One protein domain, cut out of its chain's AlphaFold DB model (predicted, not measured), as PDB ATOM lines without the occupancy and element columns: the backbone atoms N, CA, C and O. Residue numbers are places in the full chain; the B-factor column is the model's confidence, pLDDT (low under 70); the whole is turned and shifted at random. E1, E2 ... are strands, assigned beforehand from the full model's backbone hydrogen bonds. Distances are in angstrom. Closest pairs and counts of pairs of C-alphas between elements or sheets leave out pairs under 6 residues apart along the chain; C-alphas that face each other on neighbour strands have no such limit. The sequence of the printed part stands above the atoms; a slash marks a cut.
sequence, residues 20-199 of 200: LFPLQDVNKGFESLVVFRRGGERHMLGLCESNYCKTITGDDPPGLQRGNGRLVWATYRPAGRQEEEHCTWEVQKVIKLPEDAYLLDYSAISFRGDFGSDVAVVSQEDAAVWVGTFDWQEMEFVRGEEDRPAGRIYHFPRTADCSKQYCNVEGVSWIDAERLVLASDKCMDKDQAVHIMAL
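What this domain is: This is residues 20 to 199 of the 200 residues of an uncharacterized protein of Gonium pectorale (UniProt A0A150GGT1). Three twisted antiparallel sheets follow one another along the chain and fan out like three blades of an open propeller, with the first strands E1, E5 and E9 gathered along the inner side of the fan. The blade E5 to E8 stands between the other two and faces both, while the loop tip of residues 80 to 85 sticks out beyond the first blade. The printed part has 180 residues with eleven named strands, E1 to E11 in chain order, and no named helix; the sheet orders are E1 E2 E3 E4, then E5 E6 E7 E8, then E9 E10 E11. The class is all strand, though only 77 residues, under half, are in named elements. The whole is compact by its radius of gyration of the C-alphas, 17.1 A, yet elongated in outline, spanning 63 by 39 by 38 A.

How they stand to each other: The first sheet holds E1, residues 30 to 38, E2, residues 41 to 48, E3, residues 70 to 77, and E4, residues 88 to 96. It is a meander, each strand the antiparallel neighbour of the one before, and each pair in turn is a hairpin. Within hydrogen-bond range are N 34 and O 45 across E1 and E2, at 2.9 A, N 46 and O 72 across E2 and E3, at 2.9 A, and N 71 and O 95 across E3 and E4, at 2.9 A. E4 bends by 55 degrees at residue 92. The second meander holds E5, residues 106 to 111, E6, residues 118 to 123, E7, residues 128 to 135, and E8, residues 151 to 155. Its pairs within hydrogen-bond range include N 110 and O 120 at 2.9 A, N 121 and O 130 at 2.8 A, and N 129 and O 154 at 2.9 A. The third meander holds E9, residues 169 to 174, E10, residues 179 to 184, and E11, residues 193 to 198, with N 173 and O 181 at 2.9 A and N 182 and O 195 at 2.8 A. The sheets form a stack of sheets, face to face in turn: the strands of the first stand at 47 degrees to those of the second, and those of the second at 37 degrees to those of the third. The closest C-alphas of E1 and E5 are those of Glu 31 and Ser 107, 5.2 A apart. The closest of E5 and E9 are those of Ser 107 and Glu 170, 5.3 A apart. E1 and E9 are near each other, while E4 and E11 are apart.

Where its parts are: E1 begins at C-alpha 30, (-11.005, 23.439, -24.223), and is 21.0 A long. E2, E3 and E4 measure 22.4 A, 22.1 A and 22.7 A. E5 begins at C-alpha 106, (-19.689, 24.923, -27.155), and is 15.1 A long; E6, E7 and E8 measure 16.9 A, 22.5 A and 13.4 A. E9, E10 and E11 measure 14.6 A, 16.1 A and 16.2 A, and E11 ends at C-alpha 198, (-27.823, 16.683, -43.609).

The domain as a whole: The two C-alphas farthest apart, those of Gln 82 and Ala 160, are 63.3 A apart. The printed part has no cut. The long links are E2 to E3, with 21 residues between them, E7 to E8, with 15, and E8 to E9, with 13. Residues 134 to 135 of E7 pair antiparallel with residues 140 to 141 in the link to E8. The mean pLDDT of the printed part is 90.5, and confidence is under 70 at residues 24 to 27, 81 to 85 and 186 to 191.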
ATOM      1  N   LEU A  20      -0.248  28.379 -22.153       92.38
ATOM      2  CA  LEU A  20      -0.030  29.677 -21.511       92.38
ATOM      3  C   LEU A  20      -1.242  30.598 -21.730       92.38
ATOM      4  O   LEU A  20      -1.141  31.671 -22.323       92.38
ATOM      5  N   PHE A  21      -2.409  30.142 -21.274       91.31
ATOM      6  CA  PHE A  21      -3.690  30.828 -21.371       91.31
ATOM      7  C   PHE A  21      -4.434  30.741 -20.030       91.31
ATOM      8  O   PHE A  21      -4.726  29.637 -19.570       91.31
ATOM      9  N   PRO A  22      -4.763  31.872 -19.380       84.31
ATOM     10  CA  PRO A  22      -5.448  31.852 -18.095       84.31
ATOM     11  C   PRO A  22      -6.939  31.539 -18.270       84.31
ATOM     12  O   PRO A  22      -7.727  32.399 -18.680       84.31
ATOM     13  N   LEU A  23      -7.338  30.324 -17.900       77.75
ATOM     14  CA  LEU A  23      -8.741  29.959 -17.711       77.75
ATOM     15  C   LEU A  23      -9.179  30.410 -16.311       77.75
ATOM     16  O   LEU A  23      -8.463  30.218 -15.332       77.75
ATOM     17  N   GLN A  24     -10.319  31.099 -16.225       69.62
ATOM     18  CA  GLN A  24     -10.747  31.780 -14.992       69.62
ATOM     19  C   GLN A  24     -11.417  30.870 -13.956       69.62
ATOM     20  O   GLN A  24     -11.773  31.353 -12.886       69.62
ATOM     21  N   ASP A  25     -11.603  29.587 -14.252       68.56
ATOM     22  CA  ASP A  25     -12.342  28.665 -13.394       68.56
ATOM     23  C   ASP A  25     -11.805  27.235 -13.561       68.56
ATOM     24  O   ASP A  25     -11.346  26.865 -14.643       68.56
ATOM     25  N   VAL A  26     -11.858  26.439 -12.490       60.41
ATOM     26  CA  VAL A  26     -11.313  25.067 -12.429       60.41
ATOM     27  C   VAL A  26     -12.082  24.124 -13.355       60.41
ATOM     28  O   VAL A  26     -11.516  23.170 -13.880       60.41
ATOM     29  N   ASN A  27     -13.361  24.423 -13.582       59.69
ATOM     30  CA  ASN A  27     -14.251  23.630 -14.425       59.69
ATOM     31  C   ASN A  27     -14.339  24.163 -15.860       59.69
ATOM     32  O   ASN A  27     -15.323  23.883 -16.533       59.69
ATOM     33  N   LYS A  28     -13.380  24.986 -16.307       76.12
ATOM     34  CA  LYS A  28     -13.341  25.483 -17.685       76.12
ATOM     35  C   LYS A  28     -12.124  24.952 -18.415       76.12
ATOM     36  O   LYS A  28     -11.025  24.912 -17.864       76.12
ATOM     37  N   GLY A  29     -12.342  24.560 -19.664       85.25
ATOM     38  CA  GLY A  29     -11.347  23.920 -20.508       85.25
ATOM     39  C   GLY A  29     -11.512  24.259 -21.984       85.25
ATOM     40  O   GLY A  29     -12.280  25.145 -22.374       85.25
ATOM     41  N   PHE A  30     -10.741  23.542 -22.797       93.44
ATOM     42  CA  PHE A  30     -11.005  23.439 -24.223       93.44
ATOM     43  C   PHE A  30     -11.828  22.177 -24.469       93.44
ATOM     44  O   PHE A  30     -11.328  21.085 -24.206       93.44
ATOM     45  N   GLU A  31     -13.034  22.323 -25.009       92.50
ATOM     46  CA  GLU A  31     -13.915  21.182 -25.319       92.50
ATOM     47  C   GLU A  31     -13.469  20.446 -26.581       92.50
ATOM     48  O   GLU A  31     -13.719  19.261 -26.778       92.50
ATOM     49  N   SER A  32     -12.729  21.138 -27.449       95.12
ATOM     50  CA  SER A  32     -12.228  20.549 -28.679       95.12
ATOM     51  C   SER A  32     -10.883  21.135 -29.085       95.12
ATOM     52  O   SER A  32     -10.599  22.315 -28.857       95.12
ATOM     53  N   LEU A  33     -10.051  20.290 -29.696       95.81
ATOM     54  CA  LEU A  33      -8.712  20.627 -30.162       95.81
ATOM     55  C   LEU A  33      -8.566  20.286 -31.643       95.81
ATOM     56  O   LEU A  33      -8.836  19.161 -32.064       95.81
ATOM     57  N   VAL A  34      -8.029  21.229 -32.414       95.81
ATOM     58  CA  VAL A  34      -7.581  20.998 -33.792       95.81
ATOM     59  C   VAL A  34      -6.083  21.234 -33.855       95.81
ATOM     60  O   VAL A  34      -5.629  22.365 -33.711       95.81
ATOM     61  N   VAL A  35      -5.307  20.170 -34.059       95.69
ATOM     62  CA  VAL A  35      -3.841  20.239 -34.156       95.69
ATOM     63  C   VAL A  35      -3.426  20.261 -35.620       95.69
ATOM     64  O   VAL A  35      -3.850  19.415 -36.403       95.69
ATOM     65  N   PHE A  36      -2.554  21.195 -35.983       95.38
ATOM     66  CA  PHE A  36      -2.102  21.372 -37.358       95.38
ATOM     67  C   PHE A  36      -0.628  21.782 -37.429       95.38
ATOM     68  O   PHE A  36       0.008  22.088 -36.417       95.38
ATOM     69  N   ARG A  37      -0.045  21.750 -38.631       94.81
ATOM     70  CA  ARG A  37       1.327  22.212 -38.876       94.81
ATOM     71  C   ARG A  37       1.335  23.392 -39.837       94.81
ATOM     72  O   ARG A  37       0.699  23.331 -40.882       94.81
ATOM     73  N   ARG A  38       2.099  24.432 -39.503       91.12
ATOM     74  CA  ARG A  38       2.313  25.627 -40.335       91.12
ATOM     75  C   ARG A  38       3.735  26.124 -40.107       91.12
ATOM     76  O   ARG A  38       4.179  26.196 -38.967       91.12
ATOM     77  N   GLY A  39       4.467  26.410 -41.186       90.94
ATOM     78  CA  GLY A  39       5.855  26.887 -41.094       90.94
ATOM     79  C   GLY A  39       6.831  25.896 -40.440       90.94
ATOM     80  O   GLY A  39       7.829  26.314 -39.874       90.94
ATOM     81  N   GLY A  40       6.534  24.591 -40.470       94.56
ATOM     82  CA  GLY A  40       7.326  23.562 -39.778       94.56
ATOM     83  C   GLY A  40       7.041  23.437 -38.276       94.56
ATOM     84  O   GLY A  40       7.508  22.492 -37.645       94.56
ATOM     85  N   GLU A  41       6.225  24.326 -37.715       95.56
ATOM     86  CA  GLU A  41       5.833  24.315 -36.310       95.56
ATOM     87  C   GLU A  41       4.499  23.586 -36.110       95.56
ATOM     88  O   GLU A  41       3.681  23.473 -37.032       95.56
ATOM     89  N   ARG A  42       4.283  23.067 -34.897       97.12
ATOM     90  CA  ARG A  42       3.018  22.454 -34.480       97.12
ATOM     91  C   ARG A  42       2.163  23.520 -33.800       97.12
ATOM     92  O   ARG A  42       2.634  24.206 -32.902       97.12
ATOM     93  N   HIS A  43       0.909  23.606 -34.211       97.44
ATOM     94  CA  HIS A  43      -0.074  24.564 -33.724       97.44
ATOM     95  C   HIS A  43      -1.322  23.834 -33.248       97.44
ATOM     96  O   HIS A  43      -1.568  22.693 -33.648       97.44
ATOM     97  N   MET A  44      -2.115  24.501 -32.420       96.94
ATOM     98  CA  MET A  44      -3.449  24.050 -32.051       96.94
ATOM     99  C   MET A  44      -4.459  25.196 -32.085       96.94
ATOM    100  O   MET A  44      -4.100  26.340 -31.807       96.94
ATOM    101  N   LEU A  45      -5.714  24.870 -32.379       97.81
ATOM    102  CA  LEU A  45      -6.888  25.667 -32.031       97.81
ATOM    103  C   LEU A  45      -7.621  24.954 -30.894       97.81
ATOM    104  O   LEU A  45      -7.993  23.794 -31.061       97.81
ATOM    105  N   GLY A  46      -7.819  25.632 -29.767       97.25
ATOM    106  CA  GLY A  46      -8.656  25.161 -28.662       97.25
ATOM    107  C   GLY A  46      -9.981  25.910 -28.616       97.25
ATOM    108  O   GLY A  46      -9.979  27.134 -28.478       97.25
ATOM    109  N   LEU A  47     -11.100  25.198 -28.740       97.81
ATOM    110  CA  LEU A  47     -12.440  25.766 -28.580       97.81
ATOM    111  C   LEU A  47     -12.768  25.903 -27.101       97.81
ATOM    112  O   LEU A  47     -12.793  24.906 -26.390       97.81
ATOM    113  N   CYS A  48     -13.020  27.127 -26.645       96.25
ATOM    114  CA  CYS A  48     -13.477  27.353 -25.279       96.25
ATOM    115  C   CYS A  48     -14.928  26.890 -25.110       96.25
ATOM    116  O   CYS A  48     -15.772  27.259 -25.925       96.25
ATOM    117  N   GLU A  49     -15.207  26.175 -24.019       94.06
ATOM    118  CA  GLU A  49     -16.553  25.711 -23.638       94.06
ATOM    119  C   GLU A  49     -17.563  26.863 -23.576       94.06
ATOM    120  O   GLU A  49     -18.677  26.806 -24.084       94.06
ATOM    121  N   SER A  50     -17.159  27.973 -22.967       94.50
ATOM    122  CA  SER A  50     -18.030  29.107 -22.701       94.50
ATOM    123  C   SER A  50     -17.617  30.349 -23.479       94.50
ATOM    124  O   SER A  50     -16.471  30.525 -23.916       94.50
ATOM    125  N   ASN A  51     -18.562  31.278 -23.601       95.75
ATOM    126  CA  ASN A  51     -18.281  32.583 -24.176       95.75
ATOM    127  C   ASN A  51     -17.174  33.309 -23.388       95.75
ATOM    128  O   ASN A  51     -16.997  33.128 -22.181       95.75
ATOM    129  N   TYR A  52     -16.365  34.096 -24.100       94.56
ATOM    130  CA  TYR A  52     -15.155  34.755 -23.593       94.56
ATOM    131  C   TYR A  52     -14.103  33.826 -22.947       94.56
ATOM    132  O   TYR A  52     -13.120  34.336 -22.404       94.56
ATOM    133  N   CYS A  53     -14.270  32.498 -23.006       94.00
ATOM    134  CA  CYS A  53     -13.512  31.529 -22.206       94.00
ATOM    135  C   CYS A  53     -13.615  31.793 -20.689       94.00
ATOM    136  O   CYS A  53     -12.621  31.666 -19.966       94.00
ATOM    137  N   LYS A  54     -14.773  32.264 -20.204       92.62
ATOM    138  CA  LYS A  54     -14.963  32.676 -18.800       92.62
ATOM    139  C   LYS A  54     -16.032  31.863 -18.072       92.62
ATOM    140  O   LYS A  54     -16.777  31.100 -18.675       92.62
ATOM    141  N   THR A  55     -16.102  32.025 -16.752       89.19
ATOM    142  CA  THR A  55     -17.063  31.298 -15.913       89.19
ATOM    143  C   THR A  55     -18.518  31.573 -16.309       89.19
ATOM    144  O   THR A  55     -18.861  32.644 -16.819       89.19
ATOM    145  N   ILE A  56     -19.364  30.576 -16.054       90.00
ATOM    146  CA  ILE A  56     -20.825  30.633 -16.201       90.00
ATOM    147  C   ILE A  56     -21.533  30.820 -14.845       90.00
ATOM    148  O   ILE A  56     -22.757  30.781 -14.785       90.00
ATOM    149  N   THR A  57     -20.775  30.997 -13.757       89.12
ATOM    150  CA  THR A  57     -21.297  31.147 -12.389       89.12
ATOM    151  C   THR A  57     -20.985  32.531 -11.811       89.12
ATOM    152  O   THR A  57     -20.040  33.186 -12.247       89.12
ATOM    153  N   GLY A  58     -21.771  32.969 -10.823       87.81
ATOM    154  CA  GLY A  58     -21.642  34.282 -10.180       87.81
ATOM    155  C   GLY A  58     -22.698  35.296 -10.632       87.81
ATOM    156  O   GLY A  58     -23.597  34.967 -11.405       87.81
ATOM    157  N   ASP A  59     -22.588  36.522 -10.120       83.69
ATOM    158  CA  ASP A  59     -23.459  37.641 -10.489       83.69
ATOM    159  C   ASP A  59     -23.013  38.190 -11.859       83.69
ATOM    160  O   ASP A  59     -21.905  38.702 -11.985       83.69
ATOM    161  N   ASP A  60     -23.861  38.051 -12.883       87.94
ATOM    162  CA  ASP A  60     -23.579  38.388 -14.295       87.94
ATOM    163  C   ASP A  60     -22.381  37.633 -14.915       87.94
ATOM    164  O   ASP A  60     -21.330  38.209 -15.219       87.94
ATOM    165  N   PRO A  61     -22.505  36.307 -15.109       91.81
ATOM    166  CA  PRO A  61     -21.402  35.493 -15.587       91.81
ATOM    167  C   PRO A  61     -21.127  35.741 -17.083       91.81
ATOM    168  O   PRO A  61     -21.961  35.406 -17.935       91.81
ATOM    169  N   PRO A  62     -19.934  36.237 -17.464       92.12
ATOM    170  CA  PRO A  62     -19.623  36.560 -18.858       92.12
ATOM    171  C   PRO A  62     -19.684  35.344 -19.793       92.12
ATOM    172  O   PRO A  62     -19.942  35.503 -20.985       92.12
ATOM    173  N   GLY A  63     -19.513  34.121 -19.277       93.12
ATOM    174  CA  GLY A  63     -19.669  32.887 -20.052       93.12
ATOM    175  C   GLY A  63     -21.077  32.661 -20.615       93.12
ATOM    176  O   GLY A  63     -21.217  31.952 -21.615       93.12
ATOM    177  N   LEU A  64     -22.105  33.295 -20.032       94.50
ATOM    178  CA  LEU A  64     -23.495  33.235 -20.506       94.50
ATOM    179  C   LEU A  64     -23.839  34.330 -21.535       94.50
ATOM    180  O   LEU A  64     -24.950  34.356 -22.065       94.50
ATOM    181  N   GLN A  65     -22.901  35.223 -21.864       96.00
ATOM    182  CA  GLN A  65     -23.110  36.255 -22.881       96.00
ATOM    183  C   GLN A  65     -22.910  35.664 -24.283       96.00
ATOM    184  O   GLN A  65     -21.786  35.549 -24.767       96.00
ATOM    185  N   ARG A  66     -24.009  35.283 -24.937       97.12
ATOM    186  CA  ARG A  66     -24.033  34.694 -26.291       97.12
ATOM    187  C   ARG A  66     -23.326  35.556 -27.349       97.12
ATOM    188  O   ARG A  66     -23.153  36.761 -27.175       97.12
ATOM    189  N   GLY A  67     -22.924  34.917 -28.451       96.25
ATOM    190  CA  GLY A  67     -22.226  35.570 -29.572       96.25
ATOM    191  C   GLY A  67     -20.763  35.903 -29.270       96.25
ATOM    192  O   GLY A  67     -20.130  36.681 -29.975       96.25
ATOM    193  N   ASN A  68     -20.207  35.336 -28.195       97.06
ATOM    194  CA  ASN A  68     -18.859  35.636 -27.728       97.06
ATOM    195  C   ASN A  68     -17.970  34.393 -27.624       97.06
ATOM    196  O   ASN A  68     -17.030  34.371 -26.825       97.06
ATOM    197  N   GLY A  69     -18.214  33.386 -28.465       97.38
ATOM    198  CA  GLY A  69     -17.373  32.199 -28.564       97.38
ATOM    199  C   GLY A  69     -15.938  32.549 -28.947       97.38
ATOM    200  O   GLY A  69     -15.673  33.583 -29.581       97.38
ATOM    201  N   ARG A  70     -14.985  31.711 -28.532       97.44
ATOM    202  CA  ARG A  70     -13.556  31.934 -28.777       97.44
ATOM    203  C   ARG A  70     -12.840  30.639 -29.158       97.44
ATOM    204  O   ARG A  70     -13.088  29.592 -28.565       97.44
ATOM    205  N   LEU A  71     -11.892  30.759 -30.085       97.69
ATOM    206  CA  LEU A  71     -10.812  29.797 -30.282       97.69
ATOM    207  C   LEU A  71      -9.509  30.387 -29.746       97.69
ATOM    208  O   LEU A  71      -9.206  31.557 -29.981       97.69
ATOM    209  N   VAL A  72      -8.704  29.572 -29.082       97.88
ATOM    210  CA  VAL A  72      -7.338  29.922 -28.695       97.88
ATOM    211  C   VAL A  72      -6.379  29.253 -29.665       97.88
ATOM    212  O   VAL A  72      -6.278  28.030 -29.698       97.88
ATOM    213  N   TRP A  73      -5.672  30.055 -30.457       98.00
ATOM    214  CA  TRP A  73      -4.566  29.577 -31.275       98.00
ATOM    215  C   TRP A  73      -3.275  29.629 -30.466       98.00
ATOM    216  O   TRP A  73      -2.884  30.699 -29.992       98.00
ATOM    217  N   ALA A  74      -2.599  28.488 -30.337       97.81
ATOM    218  CA  ALA A  74      -1.296  28.395 -29.694       97.81
ATOM    219  C   ALA A  74      -0.283  27.586 -30.516       97.81
ATOM    220  O   ALA A  74      -0.648  26.632 -31.211       97.81
ATOM    221  N   THR A  75       0.991  27.948 -30.389       97.81
ATOM    222  CA  THR A  75       2.136  27.266 -31.003       97.81
ATOM    223  C   THR A  75       2.843  26.419 -29.956       97.81
ATOM    224  O   THR A  75       3.112  26.881 -28.850       97.81
ATOM    225  N   TYR A  76       3.167  25.179 -30.300       96.50
ATOM    226  CA  TYR A  76       3.953  24.296 -29.448       96.50
ATOM    227  C   TYR A  76       5.416  24.748 -29.398       96.50
ATOM    228  O   TYR A  76       6.061  24.913 -30.441       96.50
ATOM    229  N   ARG A  77       5.960  24.846 -28.187       94.00
ATOM    230  CA  ARG A  77       7.385  25.017 -27.914       94.00
ATOM    231  C   ARG A  77       7.918  23.777 -27.202       94.00
ATOM    232  O   ARG A  77       7.407  23.423 -26.140       94.00
ATOM    233  N   PRO A  78       8.908  23.076 -27.775       90.25
ATOM    234  CA  PRO A  78       9.571  21.991 -27.068       90.25
ATOM    235  C   PRO A  78      10.402  22.550 -25.910       90.25
ATOM    236  O   PRO A  78      10.870  23.683 -25.981       90.25
ATOM    237  N   ALA A  79      10.645  21.726 -24.888       85.31
ATOM    238  CA  ALA A  79      11.571  22.084 -23.817       85.31
ATOM    239  C   ALA A  79      12.946  22.465 -24.402       85.31
ATOM    240  O   ALA A  79      13.512  21.736 -25.231       85.31
ATOM    241  N   GLY A  80      13.461  23.624 -23.995       74.31
ATOM    242  CA  GLY A  80      14.740  24.159 -24.450       74.31
ATOM    243  C   GLY A  80      15.933  23.591 -23.674       74.31
ATOM    244  O   GLY A  80      15.791  22.816 -22.733       74.31
ATOM    245  N   ARG A  81      17.151  23.998 -24.060       55.22
ATOM    246  CA  ARG A  81      18.375  23.786 -23.251       55.22
ATOM    247  C   ARG A  81      18.723  24.981 -22.354       55.22
ATOM    248  O   ARG A  81      19.651  24.873 -21.560       55.22
ATOM    249  N   GLN A  82      18.028  26.109 -22.499       50.66
ATOM    250  CA  GLN A  82      18.188  27.291 -21.658       50.66
ATOM    251  C   GLN A  82      16.803  27.867 -21.328       50.66
ATOM    252  O   GLN A  82      15.981  28.047 -22.219       50.66
ATOM    253  N   GLU A  83      16.590  28.073 -20.028       56.50
ATOM    254  CA  GLU A  83      15.471  28.729 -19.322       56.50
ATOM    255  C   GLU A  83      14.069  28.087 -19.331       56.50
ATOM    256  O   GLU A  83      13.342  28.298 -18.364       56.50
ATOM    257  N   GLU A  84      13.708  27.216 -20.278       56.44
ATOM    258  CA  GLU A  84      12.427  26.480 -20.223       56.44
ATOM    259  C   GLU A  84      12.632  24.978 -19.974       56.44
ATOM    260  O   GLU A  84      12.971  24.219 -20.884       56.44
ATOM    261  N   GLU A  85      12.424  24.539 -18.724       69.25
ATOM    262  CA  GLU A  85      12.567  23.132 -18.296       69.25
ATOM    263  C   GLU A  85      11.469  22.203 -18.846       69.25
ATOM    264  O   GLU A  85      11.600  20.978 -18.793       69.25
ATOM    265  N   HIS A  86      10.387  22.760 -19.388       84.00
ATOM    266  CA  HIS A  86       9.248  22.010 -19.906       84.00
ATOM    267  C   HIS A  86       8.767  22.584 -21.240       84.00
ATOM    268  O   HIS A  86       8.936  23.763 -21.526       84.00
ATOM    269  N   CYS A  87       8.133  21.745 -22.058       92.12
ATOM    270  CA  CYS A  87       7.426  22.212 -23.246       92.12
ATOM    271  C   CYS A  87       6.254  23.128 -22.866       92.12
ATOM    272  O   CYS A  87       5.716  23.022 -21.763       92.12
ATOM    273  N   THR A  88       5.813  23.988 -23.779       93.94
ATOM    274  CA  THR A  88       4.658  24.877 -23.586       93.94
ATOM    275  C   THR A  88       3.824  24.986 -24.862       93.94
ATOM    276  O   THR A  88       4.273  24.646 -25.959       93.94
ATOM    277  N   TRP A  89       2.581  25.444 -24.727       96.06
ATOM    278  CA  TRP A  89       1.793  25.970 -25.837       96.06
ATOM    279  C   TRP A  89       1.620  27.476 -25.653       96.06
ATOM    280  O   TRP A  89       0.870  27.929 -24.785       96.06
ATOM    281  N   GLU A  90       2.315  28.252 -26.476       95.75
ATOM    282  CA  GLU A  90       2.311  29.713 -26.434       95.75
ATOM    283  C   GLU A  90       1.164  30.280 -27.264       95.75
ATOM    284  O   GLU A  90       1.103  30.073 -28.482       95.75
ATOM    285  N   VAL A  91       0.269  31.030 -26.623       96.69
ATOM    286  CA  VAL A  91      -0.877  31.653 -27.292       96.69
ATOM    287  C   VAL A  91      -0.405  32.707 -28.288       96.69
ATOM    288  O   VAL A  91       0.274  33.662 -27.926       96.69
ATOM    289  N   GLN A  92      -0.827  32.550 -29.537       97.19
ATOM    290  CA  GLN A  92      -0.585  33.507 -30.614       97.19
ATOM    291  C   GLN A  92      -1.759  34.477 -30.758       97.19
ATOM    292  O   GLN A  92      -1.571  35.673 -30.979       97.19
ATOM    293  N   LYS A  93      -2.989  33.959 -30.651       97.06
ATOM    294  CA  LYS A  93      -4.212  34.731 -30.889       97.06
ATOM    295  C   LYS A  93      -5.404  34.107 -30.179       97.06
ATOM    296  O   LYS A  93      -5.565  32.890 -30.171       97.06
ATOM    297  N   VAL A  94      -6.286  34.957 -29.661       97.62
ATOM    298  CA  VAL A  94      -7.655  34.566 -29.307       97.62
ATOM    299  C   VAL A  94      -8.563  35.010 -30.447       97.62
ATOM    300  O   VAL A  94      -8.751  36.205 -30.677       97.62
ATOM    301  N   ILE A  95      -9.095  34.047 -31.187       98.25
ATOM    302  CA  ILE A  95      -9.942  34.268 -32.354       98.25
ATOM    303  C   ILE A  95     -11.391  34.292 -31.884       98.25
ATOM    304  O   ILE A  95     -11.841  33.393 -31.174       98.25
ATOM    305  N   LYS A  96     -12.130  35.330 -32.264       97.69
ATOM    306  CA  LYS A  96     -13.555  35.433 -31.951       97.69
ATOM    307  C   LYS A  96     -14.353  34.625 -32.962       97.69
ATOM    308  O   LYS A  96     -14.143  34.799 -34.160       97.69
ATOM    309  N   LEU A  97     -15.263  33.781 -32.482       97.88
ATOM    310  CA  LEU A  97     -16.337  33.280 -33.332       97.88
ATOM    311  C   LEU A  97     -17.207  34.473 -33.769       97.88
ATOM    312  O   LEU A  97     -17.295  35.452 -33.016       97.88
ATOM    313  N   PRO A  98     -17.823  34.417 -34.959       96.75
ATOM    314  CA  PRO A  98     -18.771  35.432 -35.393       96.75
ATOM    315  C   PRO A  98     -19.938  35.597 -34.413       96.75
ATOM    316  O   PRO A  98     -20.344  34.641 -33.756       96.75
ATOM    317  N   GLU A  99     -20.483  36.809 -34.308       94.81
ATOM    318  CA  GLU A  99     -21.547  37.121 -33.340       94.81
ATOM    319  C   GLU A  99     -22.849  36.347 -33.620       94.81
ATOM    320  O   GLU A  99     -23.605  36.049 -32.696       94.81
ATOM    321  N   ASP A 100     -23.077  35.960 -34.880       93.94
ATOM    322  CA  ASP A 100     -24.183  35.104 -35.318       93.94
ATOM    323  C   ASP A 100     -23.999  33.624 -34.943       93.94
ATOM    324  O   ASP A 100     -24.971  32.868 -34.979       93.94
ATOM    325  N   ALA A 101     -22.811  33.207 -34.484       96.56
ATOM    326  CA  ALA A 101     -22.644  31.984 -33.694       96.56
ATOM    327  C   ALA A 101     -23.167  32.225 -32.265       96.56
ATOM    328  O   ALA A 101     -22.445  32.138 -31.270       96.56
ATOM    329  N   TYR A 102     -24.449  32.584 -32.172       97.12
ATOM    330  CA  TYR A 102     -25.128  33.084 -30.978       97.12
ATOM    331  C   TYR A 102     -25.507  31.956 -30.002       97.12
ATOM    332  O   TYR A 102     -26.671  31.756 -29.643       97.12
ATOM    333  N   LEU A 103     -24.503  31.190 -29.585       97.00
ATOM    334  CA  LEU A 103     -24.646  29.939 -28.850       97.00
ATOM    335  C   LEU A 103     -24.083  30.038 -27.422       97.00
ATOM    336  O   LEU A 103     -23.326  30.956 -27.074       97.00
ATOM    337  N   LEU A 104     -24.476  29.084 -26.587       96.38
ATOM    338  CA  LEU A 104     -23.875  28.789 -25.289       96.38
ATOM    339  C   LEU A 104     -23.218  27.416 -25.334       96.38
ATOM    340  O   LEU A 104     -23.623  26.577 -26.126       96.38
ATOM    341  N   ASP A 105     -22.267  27.185 -24.436       93.44
ATOM    342  CA  ASP A 105     -21.806  25.836 -24.106       93.44
ATOM    343  C   ASP A 105     -21.360  25.029 -25.345       93.44
ATOM    344  O   ASP A 105     -22.034  24.117 -25.835       93.44
ATOM    345  N   TYR A 106     -20.268  25.493 -25.948       96.56
ATOM    346  CA  TYR A 106     -19.689  24.923 -27.155       96.56
ATOM    347  C   TYR A 106     -18.991  23.611 -26.825       96.56
ATOM    348  O   TYR A 106     -18.106  23.613 -25.986       96.56
ATOM    349  N   SER A 107     -19.295  22.536 -27.540       95.62
ATOM    350  CA  SER A 107     -18.774  21.198 -27.224       95.62
ATOM    351  C   SER A 107     -17.839  20.633 -28.293       95.62
ATOM    352  O   SER A 107     -16.950  19.840 -28.004       95.62
ATOM    353  N   ALA A 108     -17.984  21.044 -29.556       97.00
ATOM    354  CA  ALA A 108     -17.163  20.501 -30.634       97.00
ATOM    355  C   ALA A 108     -16.938  21.491 -31.776       97.00
ATOM    356  O   ALA A 108     -17.793  22.323 -32.079       97.00
ATOM    357  N   ILE A 109     -15.801  21.359 -32.463       97.75
ATOM    358  CA  ILE A 109     -15.517  22.046 -33.727       97.75
ATOM    359  C   ILE A 109     -14.941  21.066 -34.745       97.75
ATOM    360  O   ILE A 109     -14.162  20.178 -34.402       97.75
ATOM    361  N   SER A 110     -15.293  21.237 -36.017       97.31
ATOM    362  CA  SER A 110     -14.676  20.494 -37.112       97.31
ATOM    363  C   SER A 110     -14.560  21.335 -38.372       97.31
ATOM    364  O   SER A 110     -15.481  22.068 -38.730       97.31
ATOM    365  N   PHE A 111     -13.437  21.174 -39.063       97.19
ATOM    366  CA  PHE A 111     -13.175  21.759 -40.372       97.19
ATOM    367  C   PHE A 111     -13.308  20.682 -41.447       97.19
ATOM    368  O   PHE A 111     -12.939  19.524 -41.226       97.19
ATOM    369  N   ARG A 112     -13.844  21.042 -42.613       95.50
ATOM    370  CA  ARG A 112     -14.089  20.078 -43.692       95.50
ATOM    371  C   ARG A 112     -12.793  19.686 -44.410       95.50
ATOM    372  O   ARG A 112     -12.384  20.326 -45.373       95.50
ATOM    373  N   GLY A 113     -12.189  18.581 -43.984       89.81
ATOM    374  CA  GLY A 113     -10.904  18.102 -44.504       89.81
ATOM    375  C   GLY A 113      -9.707  18.829 -43.886       89.81
ATOM    376  O   GLY A 113      -9.862  19.686 -43.014       89.81
ATOM    377  N   ASP A 114      -8.504  18.487 -44.343       81.75
ATOM    378  CA  ASP A 114      -7.257  19.058 -43.830       81.75
ATOM    379  C   ASP A 114      -7.129  20.509 -44.324       81.75
ATOM    380  O   ASP A 114      -6.677  20.749 -45.442       81.75
ATOM    381  N   PHE A 115      -7.553  21.471 -43.495       83.62
ATOM    382  CA  PHE A 115      -7.622  22.913 -43.794       83.62
ATOM    383  C   PHE A 115      -8.760  23.355 -44.729       83.62
ATOM    384  O   PHE A 115      -8.621  24.324 -45.478       83.62
ATOM    385  N   GLY A 116      -9.912  22.684 -44.672       89.81
ATOM    386  CA  GLY A 116     -11.121  23.202 -45.313       89.81
ATOM    387  C   GLY A 116     -11.548  24.558 -44.760       89.81
ATOM    388  O   GLY A 116     -11.372  24.838 -43.573       89.81
ATOM    389  N   SER A 117     -12.138  25.379 -45.627       95.06
ATOM    390  CA  SER A 117     -12.734  26.656 -45.242       95.06
ATOM    391  C   SER A 117     -14.009  26.464 -44.424       95.06
ATOM    392  O   SER A 117     -14.278  27.253 -43.528       95.06
ATOM    393  N   ASP A 118     -14.779  25.410 -44.693       97.56
ATOM    394  CA  ASP A 118     -16.051  25.178 -44.010       97.56
ATOM    395  C   ASP A 118     -15.810  24.636 -42.606       97.56
ATOM    396  O   ASP A 118     -15.051  23.678 -42.405       97.56
ATOM    397  N   VAL A 119     -16.485  25.243 -41.638       98.00
ATOM    398  CA  VAL A 119     -16.344  24.936 -40.219       98.00
ATOM    399  C   VAL A 119     -17.713  24.732 -39.590       98.00
ATOM    400  O   VAL A 119     -18.647  25.484 -39.862       98.00
ATOM    401  N   ALA A 120     -17.823  23.708 -38.750       98.19
ATOM    402  CA  ALA A 120     -18.992  23.410 -37.935       98.19
ATOM    403  C   ALA A 120     -18.614  23.556 -36.458       98.19
ATOM    404  O   ALA A 120     -17.617  22.973 -36.033       98.19
ATOM    405  N   VAL A 121     -19.404  24.306 -35.692       98.25
ATOM    406  CA  VAL A 121     -19.258  24.481 -34.239       98.25
ATOM    407  C   VAL A 121     -20.545  24.026 -33.564       98.25
ATOM    408  O   VAL A 121     -21.615  24.552 -33.863       98.25
ATOM    409  N   VAL A 122     -20.453  23.057 -32.661       97.75
ATOM    410  CA  VAL A 122     -21.600  22.488 -31.944       97.75
ATOM    411  C   VAL A 122     -21.765  23.150 -30.586       97.75
ATOM    412  O   VAL A 122     -20.784  23.453 -29.909       97.75
ATOM    413  N   SER A 123     -23.023  23.347 -30.205       96.12
ATOM    414  CA  SER A 123     -23.447  23.733 -28.867       96.12
ATOM    415  C   SER A 123     -24.291  22.624 -28.251       96.12
ATOM    416  O   SER A 123     -25.277  22.179 -28.859       96.12
ATOM    417  N   GLN A 124     -23.913  22.206 -27.041       91.44
ATOM    418  CA  GLN A 124     -24.681  21.233 -26.271       91.44
ATOM    419  C   GLN A 124     -25.952  21.871 -25.701       91.44
ATOM    420  O   GLN A 124     -27.052  21.364 -25.930       91.44
ATOM    421  N   GLU A 125     -25.825  23.057 -25.093       93.00
ATOM    422  CA  GLU A 125     -26.959  23.765 -24.502       93.00
ATOM    423  C   GLU A 125     -28.013  24.083 -25.564       93.00
ATOM    424  O   GLU A 125     -29.188  23.813 -25.359       93.00
ATOM    425  N   ASP A 126     -27.652  24.587 -26.741       94.38
ATOM    426  CA  ASP A 126     -28.649  24.983 -27.744       94.38
ATOM    427  C   ASP A 126     -29.172  23.831 -28.610       94.38
ATOM    428  O   ASP A 126     -30.137  24.028 -29.367       94.38
ATOM    429  N   ALA A 127     -28.581  22.636 -28.487       94.19
ATOM    430  CA  ALA A 127     -28.830  21.496 -29.366       94.19
ATOM    431  C   ALA A 127     -28.752  21.921 -30.842       94.19
ATOM    432  O   ALA A 127     -29.715  21.785 -31.611       94.19
ATOM    433  N   ALA A 128     -27.631  22.538 -31.210       96.38
ATOM    434  CA  ALA A 128     -27.462  23.182 -32.503       96.38
ATOM    435  C   ALA A 128     -26.016  23.126 -32.996       96.38
ATOM    436  O   ALA A 128     -25.072  22.958 -32.225       96.38
ATOM    437  N   VAL A 129     -25.857  23.334 -34.300       97.75
ATOM    438  CA  VAL A 129     -24.571  23.544 -34.958       97.75
ATOM    439  C   VAL A 129     -24.590  24.874 -35.702       97.75
ATOM    440  O   VAL A 129     -25.511  25.152 -36.467       97.75
ATOM    441  N   TRP A 130     -23.584  25.714 -35.483       98.31
ATOM    442  CA  TRP A 130     -23.295  26.847 -36.355       98.31
ATOM    443  C   TRP A 130     -22.334  26.394 -37.453       98.31
ATOM    444  O   TRP A 130     -21.319  25.759 -37.166       98.31
ATOM    445  N   VAL A 131     -22.655  26.707 -38.706       98.19
ATOM    446  CA  VAL A 131     -21.790  26.448 -39.862       98.19
ATOM    447  C   VAL A 131     -21.408  27.772 -40.499       98.19
ATOM    448  O   VAL A 131     -22.283  28.584 -40.803       98.19
ATOM    449  N   GLY A 132     -20.117  27.967 -40.739       97.25
ATOM    450  CA  GLY A 132     -19.591  29.150 -41.412       97.25
ATOM    451  C   GLY A 132     -18.263  28.864 -42.094       97.25
ATOM    452  O   GLY A 132     -17.963  27.716 -42.429       97.25
ATOM    453  N   THR A 133     -17.470  29.916 -42.293       97.25
ATOM    454  CA  THR A 133     -16.199  29.833 -43.024       97.25
ATOM    455  C   THR A 133     -15.033  30.344 -42.178       97.25
ATOM    456  O   THR A 133     -15.165  31.330 -41.450       97.25
ATOM    457  N   PHE A 134     -13.877  29.697 -42.290       97.62
ATOM    458  CA  PHE A 134     -12.631  30.065 -41.629       97.62
ATOM    459  C   PHE A 134     -11.518  30.309 -42.646       97.62
ATOM    460  O   PHE A 134     -11.284  29.507 -43.552       97.62
ATOM    461  N   ASP A 135     -10.814  31.418 -42.465       96.88
ATOM    462  CA  ASP A 135      -9.631  31.780 -43.225       96.88
ATOM    463  C   ASP A 135      -8.379  31.318 -42.467       96.88
ATOM    464  O   ASP A 135      -7.983  31.883 -41.444       96.88
ATOM    465  N   TRP A 136      -7.739  30.267 -42.981       95.69
ATOM    466  CA  TRP A 136      -6.513  29.701 -42.412       95.69
ATOM    467  C   TRP A 136      -5.271  30.569 -42.626       95.69
ATOM    468  O   TRP A 136      -4.267  30.391 -41.930       95.69
ATOM    469  N   GLN A 137      -5.305  31.494 -43.582       93.81
ATOM    470  CA  GLN A 137      -4.213  32.427 -43.802       93.81
ATOM    471  C   GLN A 137      -4.238  33.507 -42.720       93.81
ATOM    472  O   GLN A 137      -3.235  33.654 -42.007       93.81
ATOM    473  N   GLU A 138      -5.388  34.164 -42.564       95.50
ATOM    474  CA  GLU A 138      -5.622  35.264 -41.616       95.50
ATOM    475  C   GLU A 138      -5.856  34.781 -40.176       95.50
ATOM    476  O   GLU A 138      -5.740  35.548 -39.211       95.50
ATOM    477  N   MET A 139      -6.145  33.485 -40.013       96.56
ATOM    478  CA  MET A 139      -6.504  32.869 -38.736       96.56
ATOM    479  C   MET A 139      -7.686  33.612 -38.100       96.56
ATOM    480  O   MET A 139      -7.606  34.089 -36.962       96.56
ATOM    481  N   GLU A 140      -8.764  33.756 -38.873       97.25
ATOM    482  CA  GLU A 140     -10.042  34.361 -38.480       97.25
ATOM    483  C   GLU A 140     -11.213  33.642 -39.145       97.25
ATOM    484  O   GLU A 140     -11.072  33.020 -40.193       97.25
ATOM    485  N   PHE A 141     -12.399  33.764 -38.554       97.56
ATOM    486  CA  PHE A 141     -13.622  33.441 -39.273       97.56
ATOM    487  C   PHE A 141     -13.900  34.525 -40.314       97.56
ATOM    488  O   PHE A 141     -13.741  35.718 -40.035       97.56
ATOM    489  N   VAL A 142     -14.339  34.109 -41.499       96.00
ATOM    490  CA  VAL A 142     -14.798  35.041 -42.531       96.00
ATOM    491  C   VAL A 142     -16.033  35.745 -41.990       96.00
ATOM    492  O   VAL A 142     -16.968  35.098 -41.524       96.00
ATOM    493  N   ARG A 143     -16.016  37.077 -41.996       90.12
ATOM    494  CA  ARG A 143     -17.120  37.875 -41.461       90.12
ATOM    495  C   ARG A 143     -18.252  37.969 -42.470       90.12
ATOM    496  O   ARG A 143     -18.030  37.937 -43.677       90.12
ATOM    497  N   GLY A 144     -19.453  38.131 -41.934       83.12
ATOM    498  CA  GLY A 144     -20.604  38.555 -42.705       83.12
ATOM    499  C   GLY A 144     -20.421  39.962 -43.281       83.12
ATOM    500  O   GLY A 144     -19.588  40.741 -42.810       83.12
ATOM    501  N   GLU A 145     -21.213  40.281 -44.296       84.81
ATOM    502  CA  GLU A 145     -21.390  41.653 -44.789       84.81
ATOM    503  C   GLU A 145     -22.500  42.343 -43.973       84.81
ATOM    504  O   GLU A 145     -23.213  41.680 -43.226       84.81
ATOM    505  N   GLU A 146     -22.677  43.662 -44.107       76.62
ATOM    506  CA  GLU A 146     -23.621  44.459 -43.291       76.62
ATOM    507  C   GLU A 146     -25.049  43.868 -43.236       76.62
ATOM    508  O   GLU A 146     -25.693  43.913 -42.191       76.62
ATOM    509  N   ASP A 147     -25.486  43.200 -44.311       79.38
ATOM    510  CA  ASP A 147     -26.804  42.560 -44.429       79.38
ATOM    511  C   ASP A 147     -26.767  41.018 -44.479       79.38
ATOM    512  O   ASP A 147     -27.771  40.377 -44.815       79.38
ATOM    513  N   ARG A 148     -25.620  40.378 -44.215       84.94
ATOM    514  CA  ARG A 148     -25.475  38.913 -44.325       84.94
ATOM    515  C   ARG A 148     -24.696  38.333 -43.147       84.94
ATOM    516  O   ARG A 148     -23.590  38.793 -42.896       84.94
ATOM    517  N   PRO A 149     -25.206  37.294 -42.464       92.00
ATOM    518  CA  PRO A 149     -24.474  36.657 -41.373       92.00
ATOM    519  C   PRO A 149     -23.204  35.954 -41.880       92.00
ATOM    520  O   PRO A 149     -23.118  35.573 -43.049       92.00
ATOM    521  N   ALA A 150     -22.218  35.772 -40.995       94.94
ATOM    522  CA  ALA A 150     -20.972  35.060 -41.305       94.94
ATOM    523  C   ALA A 150     -21.186  33.553 -41.516       94.94
ATOM    524  O   ALA A 150     -20.389  32.874 -42.168       94.94
ATOM    525  N   GLY A 151     -22.260  33.023 -40.939       96.19
ATOM    526  CA  GLY A 151     -22.676  31.642 -41.058       96.19
ATOM    527  C   GLY A 151     -24.160  31.479 -40.751       96.19
ATOM    528  O   GLY A 151     -24.974  32.390 -40.917       96.19
ATOM    529  N   ARG A 152     -24.538  30.271 -40.343       96.50
ATOM    530  CA  ARG A 152     -25.926  29.930 -40.033       96.50
ATOM    531  C   ARG A 152     -25.994  28.894 -38.925       96.50
ATOM    532  O   ARG A 152     -25.253  27.915 -38.933       96.50
ATOM    533  N   ILE A 153     -26.930  29.098 -38.001       97.62
ATOM    534  CA  ILE A 153     -27.283  28.118 -36.974       97.62
ATOM    535  C   ILE A 153     -28.310  27.135 -37.545       97.62
ATOM    536  O   ILE A 153     -29.325  27.530 -38.123       97.62
ATOM    537  N   TYR A 154     -28.061  25.850 -37.328       96.81
ATOM    538  CA  TYR A 154     -28.962  24.744 -37.610       96.81
ATOM    539  C   TYR A 154     -29.270  24.029 -36.301       96.81
ATOM    540  O   TYR A 154     -28.382  23.469 -35.660       96.81
ATOM    541  N   HIS A 155     -30.535  24.045 -35.889       95.25
ATOM    542  CA  HIS A 155     -30.964  23.266 -34.735       95.25
ATOM    543  C   HIS A 155     -31.072  21.791 -35.104       95.25
ATOM    544  O   HIS A 155     -31.570  21.444 -36.179       95.25
ATOM    545  N   PHE A 156     -30.662  20.925 -34.184       93.94
ATOM    546  CA  PHE A 156     -30.912  19.496 -34.302       93.94
ATOM    547  C   PHE A 156     -32.419  19.209 -34.295       93.94
ATOM    548  O   PHE A 156     -33.204  20.035 -33.808       93.94
ATOM    549  N   PRO A 157     -32.849  18.047 -34.827       91.88
ATOM    550  CA  PRO A 157     -34.258  17.689 -34.864       91.88
ATOM    551  C   PRO A 157     -34.933  17.853 -33.499       91.88
ATOM    552  O   PRO A 157     -34.449  17.365 -32.476       91.88
ATOM    553  N   ARG A 158     -36.095  18.505 -33.493       90.38
ATOM    554  CA  ARG A 158     -36.938  18.703 -32.308       90.38
ATOM    555  C   ARG A 158     -38.144  17.775 -32.354       90.38
ATOM    556  O   ARG A 158     -38.519  17.282 -33.419       90.38
ATOM    557  N   THR A 159     -38.723  17.510 -31.192       87.31
ATOM    558  CA  THR A 159     -40.007  16.810 -31.089       87.31
ATOM    559  C   THR A 159     -41.133  17.650 -31.708       87.31
ATOM    560  O   THR A 159     -40.949  18.823 -32.041       87.31
ATOM    561  N   ALA A 160     -42.324  17.062 -31.858       90.06
ATOM    562  CA  ALA A 160     -43.488  17.743 -32.437       90.06
ATOM    563  C   ALA A 160     -43.943  18.987 -31.644       90.06
ATOM    564  O   ALA A 160     -44.538  19.894 -32.217       90.06
ATOM    565  N   ASP A 161     -43.647  19.041 -30.346       91.56
ATOM    566  CA  ASP A 161     -43.876  20.182 -29.451       91.56
ATOM    567  C   ASP A 161     -42.660  21.128 -29.355       91.56
ATOM    568  O   ASP A 161     -42.596  21.970 -28.464       91.56
ATOM    569  N   CYS A 162     -41.695  21.012 -30.276       86.62
ATOM    570  CA  CYS A 162     -40.472  21.820 -30.354       86.62
ATOM    571  C   CYS A 162     -39.465  21.628 -29.198       86.62
ATOM    572  O   CYS A 162     -38.497  22.394 -29.082       86.62
ATOM    573  N   SER A 163     -39.615  20.582 -28.386       87.12
ATOM    574  CA  SER A 163     -38.655  20.233 -27.333       87.12
ATOM    575  C   SER A 163     -37.332  19.702 -27.910       87.12
ATOM    576  O   SER A 163     -37.276  19.118 -29.000       87.12
ATOM    577  N   LYS A 164     -36.224  19.953 -27.195       87.56
ATOM    578  CA  LYS A 164     -34.893  19.428 -27.554       87.56
ATOM    579  C   LYS A 164     -34.928  17.894 -27.456       87.56
ATOM    580  O   LYS A 164     -35.456  17.370 -26.484       87.56
ATOM    581  N   GLN A 165     -34.359  17.193 -28.441       85.81
ATOM    582  CA  GLN A 165     -34.160  15.725 -28.417       85.81
ATOM    583  C   GLN A 165     -32.703  15.317 -28.168       85.81
ATOM    584  O   GLN A 165     -32.416  14.153 -27.909       85.81
ATOM    585  N   TYR A 166     -31.793  16.278 -28.278       85.88
ATOM    586  CA  TYR A 166     -30.354  16.128 -28.123       85.88
ATOM    587  C   TYR A 166     -29.932  17.104 -27.032       85.88
ATOM    588  O   TYR A 166     -30.337  18.264 -27.106       85.88
ATOM    589  N   CYS A 167     -29.173  16.659 -26.031       76.75
ATOM    590  CA  CYS A 167     -28.642  17.576 -25.018       76.75
ATOM    591  C   CYS A 167     -27.135  17.472 -24.783       76.75
ATOM    592  O   CYS A 167     -26.538  18.498 -24.509       76.75
ATOM    593  N   ASN A 168     -26.510  16.311 -25.010       86.56
ATOM    594  CA  ASN A 168     -25.056  16.159 -24.888       86.56
ATOM    595  C   ASN A 168     -24.490  15.707 -26.234       86.56
ATOM    596  O   ASN A 168     -24.403  14.509 -26.504       86.56
ATOM    597  N   VAL A 169     -24.206  16.642 -27.137       90.56
ATOM    598  CA  VAL A 169     -23.539  16.332 -28.410       90.56
ATOM    599  C   VAL A 169     -22.096  16.786 -28.293       90.56
ATOM    600  O   VAL A 169     -21.855  17.982 -28.237       90.56
ATOM    601  N   GLU A 170     -21.160  15.842 -28.273       88.31
ATOM    602  CA  GLU A 170     -19.763  16.060 -27.849       88.31
ATOM    603  C   GLU A 170     -18.758  15.991 -29.003       88.31
ATOM    604  O   GLU A 170     -17.591  16.349 -28.880       88.31
ATOM    605  N   GLY A 171     -19.184  15.469 -30.152       92.25
ATOM    606  CA  GLY A 171     -18.312  15.274 -31.302       92.25
ATOM    607  C   GLY A 171     -18.995  15.677 -32.590       92.25
ATOM    608  O   GLY A 171     -20.189  15.433 -32.769       92.25
ATOM    609  N   VAL A 172     -18.218  16.246 -33.509       96.56
ATOM    610  CA  VAL A 172     -18.654  16.576 -34.865       96.56
ATOM    611  C   VAL A 172     -17.542  16.289 -35.861       96.56
ATOM    612  O   VAL A 172     -16.363  16.522 -35.593       96.56
ATOM    613  N   SER A 173     -17.911  15.778 -37.028       96.81
ATOM    614  CA  SER A 173     -17.026  15.679 -38.180       96.81
ATOM    615  C   SER A 173     -17.820  15.836 -39.468       96.81
ATOM    616  O   SER A 173     -19.006  15.511 -39.527       96.81
ATOM    617  N   TRP A 174     -17.172  16.339 -40.509       97.50
ATOM    618  CA  TRP A 174     -17.758  16.415 -41.839       97.50
ATOM    619  C   TRP A 174     -17.626  15.073 -42.561       97.50
ATOM    620  O   TRP A 174     -16.544  14.489 -42.598       97.50
ATOM    621  N   ILE A 175     -18.715  14.603 -43.171       96.00
ATOM    622  CA  ILE A 175     -18.677  13.488 -44.130       96.00
ATOM    623  C   ILE A 175     -18.363  14.034 -45.528       96.00
ATOM    624  O   ILE A 175     -17.521  13.489 -46.239       96.00
ATOM    625  N   ASP A 176     -19.045  15.109 -45.917       94.81
ATOM    626  CA  ASP A 176     -18.871  15.837 -47.177       94.81
ATOM    627  C   ASP A 176     -19.381  17.279 -47.017       94.81
ATOM    628  O   ASP A 176     -19.465  17.767 -45.899       94.81
ATOM    629  N   ALA A 177     -19.668  17.991 -48.110       94.00
ATOM    630  CA  ALA A 177     -20.117  19.385 -48.065       94.00
ATOM    631  C   ALA A 177     -21.528  19.580 -47.477       94.00
ATOM    632  O   ALA A 177     -21.866  20.690 -47.077       94.00
ATOM    633  N   GLU A 178     -22.343  18.528 -47.414       95.75
ATOM    634  CA  GLU A 178     -23.760  18.617 -47.046       95.75
ATOM    635  C   GLU A 178     -24.086  17.793 -45.800       95.75
ATOM    636  O   GLU A 178     -25.204  17.857 -45.299       95.75
ATOM    637  N   ARG A 179     -23.150  16.986 -45.289       97.56
ATOM    638  CA  ARG A 179     -23.431  16.038 -44.206       97.56
ATOM    639  C   ARG A 179     -22.410  16.103 -43.087       97.56
ATOM    640  O   ARG A 179     -21.199  16.028 -43.307       97.56
ATOM    641  N   LEU A 180     -22.936  16.129 -41.869       97.94
ATOM    642  CA  LEU A 180     -22.188  16.028 -40.624       97.94
ATOM    643  C   LEU A 180     -22.454  14.675 -39.967       97.94
ATOM    644  O   LEU A 180     -23.562  14.137 -40.034       97.94
ATOM    645  N   VAL A 181     -21.440  14.153 -39.290       97.06
ATOM    646  CA  VAL A 181     -21.568  13.072 -38.321       97.06
ATOM    647  C   VAL A 181     -21.346  13.630 -36.922       97.06
ATOM    648  O   VAL A 181     -20.393  14.370 -36.686       97.06
ATOM    649  N   LEU A 182     -22.247  13.294 -36.006       95.06
ATOM    650  CA  LEU A 182     -22.281  13.801 -34.639       95.06
ATOM    651  C   LEU A 182     -22.247  12.630 -33.661       95.06
ATOM    652  O   LEU A 182     -22.879  11.603 -33.912       95.06
ATOM    653  N   ALA A 183     -21.546  12.790 -32.546       92.88
ATOM    654  CA  ALA A 183     -21.566  11.835 -31.442       92.88
ATOM    655  C   ALA A 183     -22.337  12.442 -30.269       92.88
ATOM    656  O   ALA A 183     -21.998  13.541 -29.828       92.88
ATOM    657  N   SER A 184     -23.358  11.740 -29.777       88.19
ATOM    658  CA  SER A 184     -24.080  12.137 -28.569       88.19
ATOM    659  C   SER A 184     -23.758  11.228 -27.392       88.19
ATOM    660  O   SER A 184     -23.717  10.001 -27.530       88.19
ATOM    661  N   ASP A 185     -23.563  11.838 -26.228       79.06
ATOM    662  CA  ASP A 185     -23.567  11.143 -24.949       79.06
ATOM    663  C   ASP A 185     -25.002  11.036 -24.400       79.06
ATOM    664  O   ASP A 185     -25.985  11.365 -25.072       79.06
ATOM    665  N   LYS A 186     -25.124  10.490 -23.193       68.44
ATOM    666  CA  LYS A 186     -26.363  10.104 -22.546       68.44
ATOM    667  C   LYS A 186     -27.333  11.281 -22.384       68.44
ATOM    668  O   LYS A 186     -27.198  12.098 -21.476       68.44
ATOM    669  N   CYS A 187     -28.349  11.310 -23.234       66.88
ATOM    670  CA  CYS A 187     -29.519  12.151 -23.130       66.88
ATOM    671  C   CYS A 187     -30.750  11.487 -23.777       66.88
ATOM    672  O   CYS A 187     -30.859  11.395 -25.004       66.88
ATOM    673  N   MET A 188     -31.734  11.125 -22.945       67.69
ATOM    674  CA  MET A 188     -33.041  10.598 -23.369       67.69
ATOM    675  C   MET A 188     -32.928   9.342 -24.268       67.69
ATOM    676  O   MET A 188     -32.128   8.455 -24.003       67.69
ATOM    677  N   ASP A 189     -33.749   9.230 -25.319       62.97
ATOM    678  CA  ASP A 189     -33.795   8.062 -26.214       62.97
ATOM    679  C   ASP A 189     -32.699   8.078 -27.305       62.97
ATOM    680  O   ASP A 189     -32.702   7.238 -28.211       62.97
ATOM    681  N   LYS A 190     -31.781   9.059 -27.278       59.56
ATOM    682  CA  LYS A 190     -30.707   9.256 -28.275       59.56
ATOM    683  C   LYS A 190     -29.308   9.036 -27.688       59.56
ATOM    684  O   LYS A 190     -28.326   9.584 -28.189       59.56
ATOM    685  N   ASP A 191     -29.233   8.196 -26.662       69.31
ATOM    686  CA  ASP A 191     -28.016   7.835 -25.939       69.31
ATOM    687  C   ASP A 191     -26.959   7.155 -26.822       69.31
ATOM    688  O   ASP A 191     -27.271   6.261 -27.610       69.31
ATOM    689  N   GLN A 192     -25.690   7.531 -26.608       73.88
ATOM    690  CA  GLN A 192     -24.496   6.793 -27.053       73.88
ATOM    691  C   GLN A 192     -24.526   6.405 -28.533       73.88
ATOM    692  O   GLN A 192     -24.232   5.269 -28.917       73.88
ATOM    693  N   ALA A 193     -24.910   7.363 -29.370       85.44
ATOM    694  CA  ALA A 193     -25.174   7.122 -30.774       85.44
ATOM    695  C   ALA A 193     -24.370   8.061 -31.672       85.44
ATOM    696  O   ALA A 193     -23.982   9.171 -31.304       85.44
ATOM    697  N   VAL A 194     -24.144   7.571 -32.888       90.88
ATOM    698  CA  VAL A 194     -23.566   8.332 -33.986       90.88
ATOM    699  C   VAL A 194     -24.699   8.719 -34.926       90.88
ATOM    700  O   VAL A 194     -25.410   7.853 -35.438       90.88
ATOM    701  N   HIS A 195     -24.870  10.017 -35.152       92.50
ATOM    702  CA  HIS A 195     -25.963  10.575 -35.943       92.50
ATOM    703  C   HIS A 195     -25.405  11.202 -37.205       92.50
ATOM    704  O   HIS A 195     -24.492  12.019 -37.135       92.50
ATOM    705  N   ILE A 196     -25.971  10.851 -38.353       95.75
ATOM    706  CA  ILE A 196     -25.683  11.539 -39.611       95.75
ATOM    707  C   ILE A 196     -26.798  12.552 -39.840       95.75
ATOM    708  O   ILE A 196     -27.972  12.180 -39.867       95.75
ATOM    709  N   MET A 197     -26.433  13.819 -40.002       95.19
ATOM    710  CA  MET A 197     -27.365  14.910 -40.272       95.19
ATOM    711  C   MET A 197     -26.988  15.593 -41.581       95.19
ATOM    712  O   MET A 197     -25.811  15.832 -41.844       95.19
ATOM    713  N   ALA A 198     -27.994  15.894 -42.400       96.62
ATOM    714  CA  ALA A 198     -27.823  16.683 -43.609       96.62
ATOM    715  C   ALA A 198     -28.075  18.163 -43.304       96.62
ATOM    716  O   ALA A 198     -29.010  18.502 -42.573       96.62
ATOM    717  N   LEU A 199     -27.244  19.024 -43.875       93.81
ATOM    718  CA  LEU A 199     -27.531  20.440 -44.008       93.81
ATOM    719  C   LEU A 199     -28.630  20.615 -45.083       93.81
ATOM    720  O   LEU A 199     -28.665  19.834 -46.034       93.81
TER     721      LEU A 199